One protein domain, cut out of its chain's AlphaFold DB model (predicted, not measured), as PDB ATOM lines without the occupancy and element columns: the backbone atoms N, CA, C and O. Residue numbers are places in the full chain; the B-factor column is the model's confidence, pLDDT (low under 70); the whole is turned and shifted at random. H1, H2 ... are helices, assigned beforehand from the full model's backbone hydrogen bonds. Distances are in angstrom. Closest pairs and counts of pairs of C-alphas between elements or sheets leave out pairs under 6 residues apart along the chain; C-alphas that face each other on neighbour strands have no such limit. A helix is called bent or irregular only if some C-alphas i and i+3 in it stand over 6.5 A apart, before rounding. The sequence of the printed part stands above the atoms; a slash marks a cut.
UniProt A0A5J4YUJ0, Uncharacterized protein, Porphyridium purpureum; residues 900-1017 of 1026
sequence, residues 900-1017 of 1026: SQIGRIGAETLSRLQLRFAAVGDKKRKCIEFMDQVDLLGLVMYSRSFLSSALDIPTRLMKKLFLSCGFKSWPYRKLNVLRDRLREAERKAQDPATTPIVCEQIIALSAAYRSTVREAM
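This is residues 900 to 1017 of the 1026 residues of an uncharacterized protein of Porphyridium purpureum (UniProt A0A5J4YUJ0). Two lobes joined by one short link make a long, loose model: in one, the long kinked helix H1 has the short helices H2, H3 and H4 gathered along one side, and the other is a slender hairpin of the helices H5 and H6. H1 folds back sharply near its end, and the lobes make the two ends of the longest axis. The printed part has 118 residues with six named helices, H1 to H6 in chain order, and no named strand; the class is all helix. The whole is loose, with a radius of gyration of the C-alphas of 16.8 A and spans of 58 by 24 by 21 A.

H1, residues 900 to 927, is the longest helix by residues; it begins at C-alpha 900 at (134.669, 156.932, 182.675) and measures 25.3 A from first to last C-alpha. It has a kink of 135 degrees near residue 920 and is irregular, with C-alphas 919 and 922 lying 9.7 A apart. H2 is residues 933 to 939, H3 residues 944 to 950, and H4 residues 955 to 964, 14.3 A long. H5, residues 972 to 988, is 23.8 A long and begins at C-alpha 972 at (136.353, 145.590, 172.366). H6, residues 995 to 1016, is 31.0 A long and ends at C-alpha 1016 at (130.321, 146.766, 164.737).

H1 touches H2 with residues 902 to 910 alone, about perpendicular at 87 degrees; their closest C-alphas, of Gly 906 and Gly 938, are 3.5 A apart. H1 and H3 are close but not clearly touching, with the closest C-alphas, of Gln 914 and Ala 950, 7.5 A apart. H3 touches H4, with the closest C-alphas, of Ser 948 and Thr 955, 5.2 A apart; at 73 degrees they are only just about perpendicular. H5 and H6 form a helical hairpin: they touch at a shallow tilt of 13 degrees, opposite ways, and their closest C-alphas, of Leu 982 and Ile 1002, are 5.9 A apart. The helix packing is mostly crossed, only just, with 1 of 3 pairs at a shallow tilt. H1 is apart from H4, H5 and H6, and H4 is apart from H5 and H6. H3 and H5 are only just apart, with their closest C-alphas 8.5 A from each other. In H2, H3, H4, H5 and H6 every O i to N i+4 pair is within hydrogen-bond range; in H1, 18 of 24 are.

The two C-alphas farthest apart, of Asp 922 and Ala 993, are 58.1 A from each other. The printed part has no cut. The links from H1 to H2, H2 to H3 and H3 to H4 are tight, those from H4 to H5 and H5 to H6 are short, and no link is long. The mean pLDDT of the printed part is 85.5, and residues 925 and 929 are under 70.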
ATOM      1  N   SER A 900     135.034 157.194 181.275       73.69
ATOM      2  CA  SER A 900     134.669 156.932 182.675       73.69
ATOM      3  C   SER A 900     133.154 156.865 182.942       73.69
ATOM      4  O   SER A 900     132.725 156.078 183.786       73.69
ATOM      5  N   GLN A 901     132.319 157.627 182.224       76.56
ATOM      6  CA  GLN A 901     130.859 157.471 182.264       76.56
ATOM      7  C   GLN A 901     130.424 156.175 181.570       76.56
ATOM      8  O   GLN A 901     129.602 155.458 182.134       76.56
ATOM      9  N   ILE A 902     131.002 155.831 180.413       79.62
ATOM     10  CA  ILE A 902     130.698 154.567 179.712       79.62
ATOM     11  C   ILE A 902     131.131 153.365 180.571       79.62
ATOM     12  O   ILE A 902     130.365 152.416 180.733       79.62
ATOM     13  N   GLY A 903     132.303 153.440 181.214       83.94
ATOM     14  CA  GLY A 903     132.766 152.462 182.206       83.94
ATOM     15  C   GLY A 903     131.829 152.323 183.411       83.94
ATOM     16  O   GLY A 903     131.484 151.205 183.795       83.94
ATOM     17  N   ARG A 904     131.356 153.442 183.978       86.62
ATOM     18  CA  ARG A 904     130.393 153.439 185.093       86.62
ATOM     19  C   ARG A 904     129.044 152.838 184.697       86.62
ATOM     20  O   ARG A 904     128.506 152.042 185.463       86.62
ATOM     21  N   ILE A 905     128.526 153.191 183.517       86.88
ATOM     22  CA  ILE A 905     127.314 152.590 182.943       86.88
ATOM     23  C   ILE A 905     127.526 151.081 182.840       86.88
ATOM     24  O   ILE A 905     126.791 150.335 183.472       86.88
ATOM     25  N   GLY A 906     128.592 150.630 182.171       91.69
ATOM     26  CA  GLY A 906     128.908 149.208 182.017       91.69
ATOM     27  C   GLY A 906     128.986 148.436 183.335       91.69
ATOM     28  O   GLY A 906     128.447 147.332 183.424       91.69
ATOM     29  N   ALA A 907     129.600 149.017 184.370       92.38
ATOM     30  CA  ALA A 907     129.668 148.420 185.702       92.38
ATOM     31  C   ALA A 907     128.282 148.307 186.366       92.38
ATOM     32  O   ALA A 907     127.956 147.275 186.960       92.38
ATOM     33  N   GLU A 908     127.441 149.338 186.241       93.12
ATOM     34  CA  GLU A 908     126.081 149.319 186.780       93.12
ATOM     35  C   GLU A 908     125.177 148.348 186.003       93.12
ATOM     36  O   GLU A 908     124.483 147.538 186.619       93.12
ATOM     37  N   THR A 909     125.229 148.350 184.668       91.88
ATOM     38  CA  THR A 909     124.544 147.384 183.794       91.88
ATOM     39  C   THR A 909     124.929 145.950 184.152       91.88
ATOM     40  O   THR A 909     124.057 145.092 184.311       91.88
ATOM     41  N   LEU A 910     126.227 145.679 184.336       94.25
ATOM     42  CA  LEU A 910     126.738 144.364 184.715       94.25
ATOM     43  C   LEU A 910     126.197 143.921 186.083       94.25
ATOM     44  O   LEU A 910     125.674 142.814 186.196       94.25
ATOM     45  N   SER A 911     126.241 144.798 187.089       94.25
ATOM     46  CA  SER A 911     125.691 144.540 188.428       94.25
ATOM     47  C   SER A 911     124.173 144.288 188.397       94.25
ATOM     48  O   SER A 911     123.678 143.296 188.946       94.25
ATOM     49  N   ARG A 912     123.419 145.114 187.654       90.88
ATOM     50  CA  ARG A 912     121.977 144.931 187.405       90.88
ATOM     51  C   ARG A 912     121.687 143.572 186.753       90.88
ATOM     52  O   ARG A 912     120.728 142.907 187.146       90.88
ATOM     53  N   LEU A 913     122.502 143.127 185.792       90.25
ATOM     54  CA  LEU A 913     122.360 141.820 185.137       90.25
ATOM     55  C   LEU A 913     122.711 140.648 186.058       90.25
ATOM     56  O   LEU A 913     121.963 139.672 186.087       90.25
ATOM     57  N   GLN A 914     123.787 140.748 186.843       92.44
ATOM     58  CA  GLN A 914     124.150 139.747 187.854       92.44
ATOM     59  C   GLN A 914     123.001 139.532 188.847       92.44
ATOM     60  O   GLN A 914     122.570 138.396 189.062       92.44
ATOM     61  N   LEU A 915     122.435 140.619 189.378       90.88
ATOM     62  CA  LEU A 915     121.312 140.568 190.316       90.88
ATOM     63  C   LEU A 915     120.029 140.027 189.657       90.88
ATOM     64  O   LEU A 915     119.340 139.193 190.250       90.88
ATOM     65  N   ARG A 916     119.733 140.419 188.406       87.31
ATOM     66  CA  ARG A 916     118.617 139.851 187.620       87.31
ATOM     67  C   ARG A 916     118.791 138.342 187.390       87.31
ATOM     68  O   ARG A 916     117.833 137.596 187.582       87.31
ATOM     69  N   PHE A 917     119.982 137.865 187.018       88.31
ATOM     70  CA  PHE A 917     120.238 136.434 186.804       88.31
ATOM     71  C   PHE A 917     120.192 135.627 188.105       88.31
ATOM     72  O   PHE A 917     119.609 134.544 188.108       88.31
ATOM     73  N   ALA A 918     120.714 136.161 189.212       87.50
ATOM     74  CA  ALA A 918     120.596 135.535 190.530       87.50
ATOM     75  C   ALA A 918     119.126 135.376 190.964       87.50
ATOM     76  O   ALA A 918     118.742 134.326 191.477       87.50
ATOM     77  N   ALA A 919     118.280 136.379 190.699       87.75
ATOM     78  CA  ALA A 919     116.852 136.337 191.022       87.75
ATOM     79  C   ALA A 919     116.017 135.415 190.104       87.75
ATOM     80  O   ALA A 919     114.946 134.956 190.505       87.75
ATOM     81  N   VAL A 920     116.468 135.161 188.869       85.00
ATOM     82  CA  VAL A 920     115.685 134.466 187.824       85.00
ATOM     83  C   VAL A 920     116.185 133.041 187.522       85.00
ATOM     84  O   VAL A 920     115.453 132.250 186.913       85.00
ATOM     85  N   GLY A 921     117.381 132.673 187.992       84.19
ATOM     86  CA  GLY A 921     117.942 131.323 187.873       84.19
ATOM     87  C   GLY A 921     118.076 130.872 186.416       84.19
ATOM     88  O   GLY A 921     118.469 131.652 185.550       84.19
ATOM     89  N   ASP A 922     117.684 129.628 186.119       79.00
ATOM     90  CA  ASP A 922     117.783 128.989 184.791       79.00
ATOM     91  C   ASP A 922     117.198 129.812 183.625       79.00
ATOM     92  O   ASP A 922     117.537 129.602 182.459       79.00
ATOM     93  N   LYS A 923     116.304 130.768 183.908       79.12
ATOM     94  CA  LYS A 923     115.618 131.589 182.901       79.12
ATOM     95  C   LYS A 923     116.412 132.835 182.468       79.12
ATOM     96  O   LYS A 923     115.814 133.714 181.842       79.12
ATOM     97  N   LYS A 924     117.734 132.898 182.734       75.88
ATOM     98  CA  LYS A 924     118.647 134.031 182.428       75.88
ATOM     99  C   LYS A 924     118.334 134.753 181.107       75.88
ATOM    100  O   LYS A 924     118.264 135.979 181.090       75.88
ATOM    101  N   ARG A 925     118.056 134.007 180.023       69.62
ATOM    102  CA  ARG A 925     117.723 134.544 178.683       69.62
ATOM    103  C   ARG A 925     116.692 135.688 178.693       69.62
ATOM    104  O   ARG A 925     116.868 136.634 177.940       69.62
ATOM    105  N   LYS A 926     115.663 135.646 179.547       74.19
ATOM    106  CA  LYS A 926     114.617 136.689 179.567       74.19
ATOM    107  C   LYS A 926     115.049 138.025 180.173       74.19
ATOM    108  O   LYS A 926     114.415 139.036 179.909       74.19
ATOM    109  N   CYS A 927     116.102 138.057 180.987       70.81
ATOM    110  CA  CYS A 927     116.576 139.299 181.611       70.81
ATOM    111  C   CYS A 927     117.473 140.141 180.687       70.81
ATOM    112  O   CYS A 927     117.792 141.277 181.026       70.81
ATOM    113  N   ILE A 928     117.862 139.557 179.549       71.56
ATOM    114  CA  ILE A 928     118.695 140.124 178.478       71.56
ATOM    115  C   ILE A 928     117.841 140.849 177.432       71.56
ATOM    116  O   ILE A 928     118.283 141.821 176.837       71.56
ATOM    117  N   GLU A 929     116.597 140.403 177.238       69.62
ATOM    118  CA  GLU A 929     115.633 140.953 176.270       69.62
ATOM    119  C   GLU A 929     115.149 142.379 176.650       69.62
ATOM    120  O   GLU A 929     114.371 142.981 175.919       69.62
ATOM    121  N   PHE A 930     115.634 142.927 177.776       73.25
ATOM    122  CA  PHE A 930     115.360 144.269 178.309       73.25
ATOM    123  C   PHE A 930     116.678 144.986 178.658       73.25
ATOM    124  O   PHE A 930     116.970 145.241 179.837       73.25
ATOM    125  N   MET A 931     117.493 145.222 177.629       80.38
ATOM    126  CA  MET A 931     118.743 145.981 177.678       80.38
ATOM    127  C   MET A 931     118.722 147.098 176.637       80.38
ATOM    128  O   MET A 931     118.499 146.831 175.456       80.38
ATOM    129  N   ASP A 932     119.008 148.321 177.071       83.44
ATOM    130  CA  ASP A 932     119.039 149.495 176.199       83.44
ATOM    131  C   ASP A 932     120.376 149.604 175.442       83.44
ATOM    132  O   ASP A 932     121.394 149.036 175.846       83.44
ATOM    133  N   GLN A 933     120.418 150.376 174.351       79.31
ATOM    134  CA  GLN A 933     121.648 150.558 173.558       79.31
ATOM    135  C   GLN A 933     122.803 151.163 174.381       79.31
ATOM    136  O   GLN A 933     123.960 150.803 174.180       79.31
ATOM    137  N   VAL A 934     122.486 152.026 175.353       80.81
ATOM    138  CA  VAL A 934     123.455 152.641 176.280       80.81
ATOM    139  C   VAL A 934     124.017 151.613 177.275       80.81
ATOM    140  O   VAL A 934     125.230 151.541 177.463       80.81
ATOM    141  N   ASP A 935     123.155 150.756 177.837       86.88
ATOM    142  CA  ASP A 935     123.532 149.597 178.666       86.88
ATOM    143  C   ASP A 935     124.488 148.658 177.890       86.88
ATOM    144  O   ASP A 935     125.507 148.191 178.407       86.88
ATOM    145  N   LEU A 936     124.189 148.403 176.612       84.19
ATOM    146  CA  LEU A 936     124.992 147.547 175.732       84.19
ATOM    147  C   LEU A 936     126.350 148.168 175.373       84.19
ATOM    148  O   LEU A 936     127.362 147.465 175.411       84.19
ATOM    149  N   LEU A 937     126.398 149.474 175.083       82.50
ATOM    150  CA  LEU A 937     127.645 150.221 174.880       82.50
ATOM    151  C   LEU A 937     128.527 150.180 176.140       82.50
ATOM    152  O   LEU A 937     129.740 149.988 176.037       82.50
ATOM    153  N   GLY A 938     127.909 150.264 177.323       88.31
ATOM    154  CA  GLY A 938     128.562 150.033 178.610       88.31
ATOM    155  C   GLY A 938     129.155 148.626 178.738       88.31
ATOM    156  O   GLY A 938     130.311 148.482 179.132       88.31
ATOM    157  N   LEU A 939     128.436 147.565 178.354       90.62
ATOM    158  CA  LEU A 939     129.007 146.209 178.388       90.62
ATOM    159  C   LEU A 939     130.165 145.995 177.397       90.62
ATOM    160  O   LEU A 939     131.047 145.174 177.656       90.62
ATOM    161  N   VAL A 940     130.215 146.745 176.295       88.69
ATOM    162  CA  VAL A 940     131.329 146.724 175.324       88.69
ATOM    163  C   VAL A 940     132.631 147.337 175.897       88.69
ATOM    164  O   VAL A 940     133.691 147.258 175.271       88.69
ATOM    165  N   MET A 941     132.612 147.862 177.129       88.56
ATOM    166  CA  MET A 941     133.819 148.162 177.922       88.56
ATOM    167  C   MET A 941     134.595 146.910 178.375       88.56
ATOM    168  O   MET A 941     135.733 147.045 178.816       88.56
ATOM    169  N   TYR A 942     134.013 145.709 178.287       92.12
ATOM    170  CA  TYR A 942     134.588 144.483 178.850       92.12
ATOM    171  C   TYR A 942     134.974 143.438 177.791       92.12
ATOM    172  O   TYR A 942     134.507 143.440 176.650       92.12
ATOM    173  N   SER A 943     135.805 142.467 178.177       92.31
ATOM    174  CA  SER A 943     136.110 141.316 177.323       92.31
ATOM    175  C   SER A 943     134.964 140.289 177.317       92.31
ATOM    176  O   SER A 943     134.227 140.134 178.297       92.31
ATOM    177  N   ARG A 944     134.821 139.523 176.220       89.75
ATOM    178  CA  ARG A 944     133.822 138.433 176.134       89.75
ATOM    179  C   ARG A 944     134.005 137.391 177.240       89.75
ATOM    180  O   ARG A 944     133.011 136.853 177.719       89.75
ATOM    181  N   SER A 945     135.249 137.081 177.607       89.56
ATOM    182  CA  SER A 945     135.592 136.128 178.667       89.56
ATOM    183  C   SER A 945     135.234 136.674 180.049       89.56
ATOM    184  O   SER A 945     134.607 135.956 180.826       89.56
ATOM    185  N   PHE A 946     135.513 137.954 180.323       94.31
ATOM    186  CA  PHE A 946     135.107 138.604 181.569       94.31
ATOM    187  C   PHE A 946     133.585 138.596 181.737       94.31
ATOM    188  O   PHE A 946     133.100 138.088 182.742       94.31
ATOM    189  N   LEU A 947     132.816 139.050 180.738       93.12
ATOM    190  CA  LEU A 947     131.347 139.006 180.800       93.12
ATOM    191  C   LEU A 947     130.814 137.572 180.927       93.12
ATOM    192  O   LEU A 947     129.855 137.332 181.656       93.12
ATOM    193  N   SER A 948     131.435 136.609 180.237       92.00
ATOM    194  CA  SER A 948     131.070 135.190 180.316       92.00
ATOM    195  C   SER A 948     131.231 134.632 181.735       92.00
ATOM    196  O   SER A 948     130.324 133.958 182.227       92.00
ATOM    197  N   SER A 949     132.336 134.969 182.408       94.12
ATOM    198  CA  SER A 949     132.607 134.581 183.796       94.12
ATOM    199  C   SER A 949     131.728 135.344 184.792       94.12
ATOM    200  O   SER A 949     131.094 134.736 185.648       94.12
ATOM    201  N   ALA A 950     131.646 136.672 184.667       93.62
ATOM    202  CA  ALA A 950     130.937 137.550 185.597       93.62
ATOM    203  C   ALA A 950     129.418 137.309 185.624       93.62
ATOM    204  O   ALA A 950     128.776 137.590 186.634       93.62
ATOM    205  N   LEU A 951     128.843 136.790 184.536       91.25
ATOM    206  CA  LEU A 951     127.414 136.486 184.413       91.25
ATOM    207  C   LEU A 951     127.081 134.986 184.530       91.25
ATOM    208  O   LEU A 951     125.898 134.621 184.534       91.25
ATOM    209  N   ASP A 952     128.097 134.118 184.616       91.06
ATOM    210  CA  ASP A 952     127.954 132.657 184.528       91.06
ATOM    211  C   ASP A 952     127.146 132.257 183.266       91.06
ATOM    212  O   ASP A 952     126.075 131.645 183.303       91.06
ATOM    213  N   ILE A 953     127.612 132.719 182.103       88.06
ATOM    214  CA  ILE A 953     127.004 132.432 180.796       88.06
ATOM    215  C   ILE A 953     128.112 132.008 179.830       88.06
ATOM    216  O   ILE A 953     128.994 132.819 179.554       88.06
ATOM    217  N   PRO A 954     128.067 130.798 179.235       88.94
ATOM    218  CA  PRO A 954     129.065 130.350 178.265       88.94
ATOM    219  C   PRO A 954     129.312 131.358 177.135       88.94
ATOM    220  O   PRO A 954     128.364 131.863 176.526       88.94
ATOM    221  N   THR A 955     130.573 131.591 176.768       86.94
ATOM    222  CA  THR A 955     131.003 132.609 175.783       86.94
ATOM    223  C   THR A 955     130.286 132.494 174.430       86.94
ATOM    224  O   THR A 955     130.026 133.493 173.758       86.94
ATOM    225  N   ARG A 956     129.889 131.272 174.042       84.12
ATOM    226  CA  ARG A 956     129.081 130.991 172.839       84.12
ATOM    227  C   ARG A 956     127.666 131.583 172.904       84.12
ATOM    228  O   ARG A 956     127.137 131.987 171.872       84.12
ATOM    229  N   LEU A 957     127.053 131.640 174.089       82.62
ATOM    230  CA  LEU A 957     125.790 132.346 174.316       82.62
ATOM    231  C   LEU A 957     126.011 133.857 174.396       82.62
ATOM    232  O   LEU A 957     125.202 134.584 173.836       82.62
ATOM    233  N   MET A 958     127.127 134.324 174.965       85.69
ATOM    234  CA  MET A 958     127.482 135.752 174.959       85.69
ATOM    235  C   MET A 958     127.626 136.302 173.526       85.69
ATOM    236  O   MET A 958     127.093 137.360 173.209       85.69
ATOM    237  N   LYS A 959     128.239 135.543 172.600       84.56
ATOM    238  CA  LYS A 959     128.266 135.911 171.167       84.56
ATOM    239  C   LYS A 959     126.858 135.995 170.555       84.56
ATOM    240  O   LYS A 959     126.604 136.893 169.763       84.56
ATOM    241  N   LYS A 960     125.940 135.087 170.918       82.19
ATOM    242  CA  LYS A 960     124.544 135.117 170.438       82.19
ATOM    243  C   LYS A 960     123.734 136.270 171.034       82.19
ATOM    244  O   LYS A 960     122.941 136.850 170.309       82.19
ATOM    245  N   LEU A 961     123.961 136.590 172.309       77.31
ATOM    246  CA  LEU A 961     123.364 137.721 173.017       77.31
ATOM    247  C   LEU A 961     123.642 139.016 172.260       77.31
ATOM    248  O   LEU A 961     122.705 139.674 171.825       77.31
ATOM    249  N   PHE A 962     124.915 139.326 172.013       80.19
ATOM    250  CA  PHE A 962     125.269 140.576 171.346       80.19
ATOM    251  C   PHE A 962     124.817 140.626 169.880       80.19
ATOM    252  O   PHE A 962     124.374 141.679 169.439       80.19
ATOM    253  N   LEU A 963     124.772 139.490 169.172       82.12
ATOM    254  CA  LEU A 963     124.119 139.408 167.857       82.12
ATOM    255  C   LEU A 963     122.615 139.744 167.923       82.12
ATOM    256  O   LEU A 963     122.135 140.501 167.084       82.12
ATOM    257  N   SER A 964     121.870 139.246 168.922       77.44
ATOM    258  CA  SER A 964     120.459 139.638 169.124       77.44
ATOM    259  C   SER A 964     120.278 141.076 169.624       77.44
ATOM    260  O   SER A 964     119.221 141.657 169.413       77.44
ATOM    261  N   CYS A 965     121.307 141.659 170.236       75.62
ATOM    262  CA  CYS A 965     121.356 143.059 170.657       75.62
ATOM    263  C   CYS A 965     121.930 143.994 169.572       75.62
ATOM    264  O   CYS A 965     122.336 145.110 169.883       75.62
ATOM    265  N   GLY A 966     121.999 143.546 168.313       80.38
ATOM    266  CA  GLY A 966     122.400 144.388 167.186       80.38
ATOM    267  C   GLY A 966     123.905 144.629 167.045       80.38
ATOM    268  O   GLY A 966     124.284 145.652 166.493       80.38
ATOM    269  N   PHE A 967     124.780 143.719 167.486       84.19
ATOM    270  CA  PHE A 967     126.227 143.788 167.230       84.19
ATOM    271  C   PHE A 967     126.690 142.663 166.290       84.19
ATOM    272  O   PHE A 967     126.656 141.485 166.649       84.19
ATOM    273  N   LYS A 968     127.180 143.029 165.096       86.88
ATOM    274  CA  LYS A 968     127.783 142.121 164.098       86.88
ATOM    275  C   LYS A 968     129.043 141.441 164.642       86.88
ATOM    276  O   LYS A 968     129.266 140.248 164.436       86.88
ATOM    277  N   SER A 969     129.885 142.217 165.325       86.81
ATOM    278  CA  SER A 969     131.200 141.810 165.834       86.81
ATOM    279  C   SER A 969     131.347 142.167 167.322       86.81
ATOM    280  O   SER A 969     130.389 142.574 167.970       86.81
ATOM    281  N   TRP A 970     132.525 141.946 167.918       84.25
ATOM    282  CA  TRP A 970     132.819 142.425 169.277       84.25
ATOM    283  C   TRP A 970     133.992 143.396 169.207       84.25
ATOM    284  O   TRP A 970     135.138 142.944 169.150       84.25
ATOM    285  N   PRO A 971     133.730 144.710 169.171       86.25
ATOM    286  CA  PRO A 971     134.748 145.692 168.830       86.25
ATOM    287  C   PRO A 971     135.731 145.974 169.975       86.25
ATOM    288  O   PRO A 971     136.685 146.710 169.764       86.25
ATOM    289  N   TYR A 972     135.550 145.365 171.156       87.69
ATOM    290  CA  TYR A 972     136.353 145.590 172.366       87.69
ATOM    291  C   TYR A 972     137.869 145.683 172.129       87.69
ATOM    292  O   TYR A 972     138.450 146.663 172.569       87.69
ATOM    293  N   ARG A 973     138.514 144.749 171.399       88.31
ATOM    294  CA  ARG A 973     139.966 144.847 171.112       88.31
ATOM    295  C   ARG A 973     140.310 146.173 170.403       88.31
ATOM    296  O   ARG A 973     141.184 146.892 170.872       88.31
ATOM    297  N   LYS A 974     139.585 146.533 169.331       89.56
ATOM    298  CA  LYS A 974     139.784 147.799 168.598       89.56
ATOM    299  C   LYS A 974     139.452 149.022 169.465       89.56
ATOM    300  O   LYS A 974     140.238 149.961 169.512       89.56
ATOM    301  N   LEU A 975     138.322 149.012 170.178       87.50
ATOM    302  CA  LEU A 975     137.898 150.143 171.013       87.50
ATOM    303  C   LEU A 975     138.798 150.355 172.232       87.50
ATOM    304  O   LEU A 975     138.999 151.500 172.610       87.50
ATOM    305  N   ASN A 976     139.362 149.302 172.836       87.75
ATOM    306  CA  ASN A 976     140.316 149.455 173.936       87.75
ATOM    307  C   ASN A 976     141.604 150.112 173.429       87.75
ATOM    308  O   ASN A 976     141.992 151.136 173.968       87.75
ATOM    309  N   VAL A 977     142.174 149.629 172.315       91.06
ATOM    310  CA  VAL A 977     143.345 150.264 171.676       91.06
ATOM    311  C   VAL A 977     143.070 151.729 171.313       91.06
ATOM    312  O   VAL A 977     143.926 152.583 171.532       91.06
ATOM    313  N   LEU A 978     141.878 152.052 170.802       88.94
ATOM    314  CA  LEU A 978     141.495 153.437 170.505       88.94
ATOM    315  C   LEU A 978     141.314 154.286 171.774       88.94
ATOM    316  O   LEU A 978     141.763 155.426 171.783       88.94
ATOM    317  N   ARG A 979     140.744 153.746 172.861       85.62
ATOM    318  CA  ARG A 979     140.658 154.421 174.175       85.62
ATOM    319  C   ARG A 979     142.028 154.666 174.789       85.62
ATOM    320  O   ARG A 979     142.275 155.751 175.294       85.62
ATOM    321  N   ASP A 980     142.921 153.686 174.739       88.38
ATOM    322  CA  ASP A 980     144.265 153.810 175.302       88.38
ATOM    323  C   ASP A 980     145.093 154.835 174.511       88.38
ATOM    324  O   ASP A 980     145.773 155.666 175.110       88.38
ATOM    325  N   ARG A 981     144.935 154.877 173.177       91.19
ATOM    326  CA  ARG A 981     145.480 155.951 172.325       91.19
ATOM    327  C   ARG A 981     144.840 157.318 172.602       91.19
ATOM    328  O   ARG A 981     145.561 158.311 172.613       91.19
ATOM    329  N   LEU A 982     143.529 157.388 172.858       86.12
ATOM    330  CA  LEU A 982     142.848 158.633 173.245       86.12
ATOM    331  C   LEU A 982     143.380 159.163 174.580       86.12
ATOM    332  O   LEU A 982     143.793 160.312 174.633       86.12
ATOM    333  N   ARG A 983     143.479 158.322 175.616       86.88
ATOM    334  CA  ARG A 983     144.060 158.681 176.926       86.88
ATOM    335  C   ARG A 983     145.526 159.105 176.812       86.88
ATOM    336  O   ARG A 983     145.979 159.988 177.532       86.88
ATOM    337  N   GLU A 984     146.287 158.477 175.919       89.88
ATOM    338  CA  GLU A 984     147.672 158.860 175.635       89.88
ATOM    339  C   GLU A 984     147.768 160.246 174.983       89.88
ATOM    340  O   GLU A 984     148.601 161.061 175.379       89.88
ATOM    341  N   ALA A 985     146.884 160.542 174.031       86.75
ATOM    342  CA  ALA A 985     146.788 161.860 173.418       86.75
ATOM    343  C   ALA A 985     146.259 162.915 174.417       86.75
ATOM    344  O   ALA A 985     146.863 163.970 174.559       86.75
ATOM    345  N   GLU A 986     145.225 162.621 175.210       84.38
ATOM    346  CA  GLU A 986     144.726 163.494 176.287       84.38
ATOM    347  C   GLU A 986     145.802 163.827 177.336       84.38
ATOM    348  O   GLU A 986     145.842 164.949 177.840       84.38
ATOM    349  N   ARG A 987     146.707 162.886 177.651       88.94
ATOM    350  CA  ARG A 987     147.878 163.157 178.504       88.94
ATOM    351  C   ARG A 987     148.885 164.080 177.819       88.94
ATOM    352  O   ARG A 987     149.356 165.018 178.453       88.94
ATOM    353  N   LYS A 988     149.182 163.866 176.533       88.00
ATOM    354  CA  LYS A 988     150.089 164.736 175.757       88.00
ATOM    355  C   LYS A 988     149.537 166.150 175.566       88.00
ATOM    356  O   LYS A 988     150.300 167.102 175.633       88.00
ATOM    357  N   ALA A 989     148.218 166.306 175.448       84.88
ATOM    358  CA  ALA A 989     147.556 167.605 175.299       84.88
ATOM    359  C   ALA A 989     147.762 168.553 176.497       84.88
ATOM    360  O   ALA A 989     147.512 169.752 176.372       84.88
ATOM    361  N   GLN A 990     148.221 168.031 177.643       85.56
ATOM    362  CA  GLN A 990     148.587 168.817 178.825       85.56
ATOM    363  C   GLN A 990     149.901 169.597 178.639       85.56
ATOM    364  O   GLN A 990     150.131 170.560 179.368       85.56
ATOM    365  N   ASP A 991     150.739 169.222 177.664       88.50
ATOM    366  CA  ASP A 991     151.904 170.007 177.252       88.50
ATOM    367  C   ASP A 991     151.482 171.095 176.238       88.50
ATOM    368  O   ASP A 991     151.113 170.757 175.103       88.50
ATOM    369  N   PRO A 992     151.566 172.397 176.596       82.19
ATOM    370  CA  PRO A 992     151.189 173.502 175.714       82.19
ATOM    371  C   PRO A 992     152.031 173.592 174.432       82.19
ATOM    372  O   PRO A 992     151.604 174.246 173.480       82.19
ATOM    373  N   ALA A 993     153.205 172.952 174.373       83.00
ATOM    374  CA  ALA A 993     154.031 172.913 173.166       83.00
ATOM    375  C   ALA A 993     153.507 171.928 172.104       83.00
ATOM    376  O   ALA A 993     153.814 172.089 170.923       83.00
ATOM    377  N   THR A 994     152.710 170.923 172.493       85.44
ATOM    378  CA  THR A 994     152.222 169.870 171.575       85.44
ATOM    379  C   THR A 994     150.724 169.950 171.271       85.44
ATOM    380  O   THR A 994     150.265 169.342 170.300       85.44
ATOM    381  N   THR A 995     149.965 170.742 172.042       86.62
ATOM    382  CA  THR A 995     148.497 170.849 171.976       86.62
ATOM    383  C   THR A 995     147.883 170.867 170.565       86.62
ATOM    384  O   THR A 995     146.960 170.083 170.364       86.62
ATOM    385  N   PRO A 996     148.325 171.672 169.569       84.19
ATOM    386  CA  PRO A 996     147.651 171.712 168.264       84.19
ATOM    387  C   PRO A 996     147.682 170.365 167.524       84.19
ATOM    388  O   PRO A 996     146.633 169.857 167.135       84.19
ATOM    389  N   ILE A 997     148.861 169.741 167.411       88.50
ATOM    390  CA  ILE A 997     149.042 168.435 166.749       88.50
ATOM    391  C   ILE A 997     148.277 167.346 167.510       88.50
ATOM    392  O   ILE A 997     147.665 166.453 166.923       88.50
ATOM    393  N   VAL A 998     148.286 167.419 168.842       87.31
ATOM    394  CA  VAL A 998     147.602 166.436 169.682       87.31
ATOM    395  C   VAL A 998     146.077 166.576 169.587       87.31
ATOM    396  O   VAL A 998     145.387 165.561 169.535       87.31
ATOM    397  N   CYS A 999     145.529 167.789 169.475       83.19
ATOM    398  CA  CYS A 999     144.099 167.998 169.233       83.19
ATOM    399  C   CYS A 999     143.635 167.333 167.926       83.19
ATOM    400  O   CYS A 999     142.610 166.648 167.931       83.19
ATOM    401  N   GLU A1000     144.402 167.449 166.837       87.19
ATOM    402  CA  GLU A1000     144.119 166.740 165.578       87.19
ATOM    403  C   GLU A1000     144.130 165.213 165.768       87.19
ATOM    404  O   GLU A1000     143.213 164.522 165.313       87.19
ATOM    405  N   GLN A1001     145.099 164.675 166.521       89.06
ATOM    406  CA  GLN A1001     145.149 163.245 166.853       89.06
ATOM    407  C   GLN A1001     143.931 162.782 167.670       89.06
ATOM    408  O   GLN A1001     143.361 161.735 167.358       89.06
ATOM    409  N   ILE A1002     143.480 163.544 168.676       83.19
ATOM    410  CA  ILE A1002     142.291 163.184 169.475       83.19
ATOM    411  C   ILE A1002     141.024 163.230 168.604       83.19
ATOM    412  O   ILE A1002     140.172 162.347 168.725       83.19
ATOM    413  N   ILE A1003     140.902 164.199 167.687       83.44
ATOM    414  CA  ILE A1003     139.792 164.282 166.719       83.44
ATOM    415  C   ILE A1003     139.783 163.050 165.801       83.44
ATOM    416  O   ILE A1003     138.743 162.391 165.673       83.44
ATOM    417  N   ALA A1004     140.930 162.688 165.219       87.50
ATOM    418  CA  ALA A1004     141.067 161.527 164.336       87.50
ATOM    419  C   ALA A1004     140.768 160.199 165.058       87.50
ATOM    420  O   ALA A1004     139.980 159.383 164.573       87.50
ATOM    421  N   LEU A1005     141.315 160.001 166.261       86.69
ATOM    422  CA  LEU A1005     141.040 158.824 167.092       86.69
ATOM    423  C   LEU A1005     139.560 158.750 167.510       86.69
ATOM    424  O   LEU A1005     138.972 157.668 167.520       86.69
ATOM    425  N   SER A1006     138.932 159.898 167.779       81.19
ATOM    426  CA  SER A1006     137.503 160.006 168.106       81.19
ATOM    427  C   SER A1006     136.592 159.767 166.889       81.19
ATOM    428  O   SER A1006     135.443 159.345 167.047       81.19
ATOM    429  N   ALA A1007     137.065 160.012 165.661       82.88
ATOM    430  CA  ALA A1007     136.396 159.596 164.424       82.88
ATOM    431  C   ALA A1007     136.521 158.075 164.203       82.88
ATOM    432  O   ALA A1007     135.505 157.403 164.017       82.88
ATOM    433  N   ALA A1008     137.727 157.513 164.339       88.00
ATOM    434  CA  ALA A1008     137.978 156.072 164.222       88.00
ATOM    435  C   ALA A1008     137.221 155.240 165.277       88.00
ATOM    436  O   ALA A1008     136.708 154.158 164.979       88.00
ATOM    437  N   TYR A1009     137.088 155.751 166.507       84.94
ATOM    438  CA  TYR A1009     136.252 155.138 167.546       84.94
ATOM    439  C   TYR A1009     134.775 155.106 167.124       84.94
ATOM    440  O   TYR A1009     134.124 154.065 167.232       84.94
ATOM    441  N   ARG A1010     134.247 156.217 166.585       79.56
ATOM    442  CA  ARG A1010     132.860 156.297 166.093       79.56
ATOM    443  C   ARG A1010     132.596 155.350 164.921       79.56
ATOM    444  O   ARG A1010     131.575 154.663 164.955       79.56
ATOM    445  N   SER A1011     133.495 155.256 163.934       86.31
ATOM    446  CA  SER A1011     133.334 154.287 162.835       86.31
ATOM    447  C   SER A1011     133.380 152.852 163.368       86.31
ATOM    448  O   SER A1011     132.463 152.084 163.105       86.31
ATOM    449  N   THR A1012     134.335 152.531 164.248       87.88
ATOM    450  CA  THR A1012     134.466 151.195 164.860       87.88
ATOM    451  C   THR A1012     133.201 150.773 165.623       87.88
ATOM    452  O   THR A1012     132.821 149.601 165.572       87.88
ATOM    453  N   VAL A1013     132.516 151.696 166.314       83.38
ATOM    454  CA  VAL A1013     131.203 151.422 166.935       83.38
ATOM    455  C   VAL A1013     130.121 151.219 165.864       83.38
ATOM    456  O   VAL A1013     129.423 150.204 165.902       83.38
ATOM    457  N   ARG A1014     130.009 152.129 164.884       83.69
ATOM    458  CA  ARG A1014     129.007 152.086 163.798       83.69
ATOM    459  C   ARG A1014     129.108 150.806 162.953       83.69
ATOM    460  O   ARG A1014     128.102 150.152 162.702       83.69
ATOM    461  N   GLU A1015     130.318 150.418 162.556       85.44
ATOM    462  CA  GLU A1015     130.622 149.200 161.793       85.44
ATOM    463  C   GLU A1015     130.249 147.931 162.566       85.44
ATOM    464  O   GLU A1015     129.679 146.992 161.998       85.44
ATOM    465  N   ALA A1016     130.575 147.903 163.863       83.56
ATOM    466  CA  ALA A1016     130.321 146.766 164.737       83.56
ATOM    467  C   ALA A1016     128.839 146.586 165.071       83.56
ATOM    468  O   ALA A1016     128.431 145.462 165.374       83.56
ATOM    469  N   MET A1017     128.039 147.648 164.995       79.94
ATOM    470  CA  MET A1017     126.590 147.579 165.142       79.94
ATOM    471  C   MET A1017     125.902 147.187 163.823       79.94
ATOM    472  O   MET A1017     126.399 147.379 162.709       79.94
TER     473      MET A1017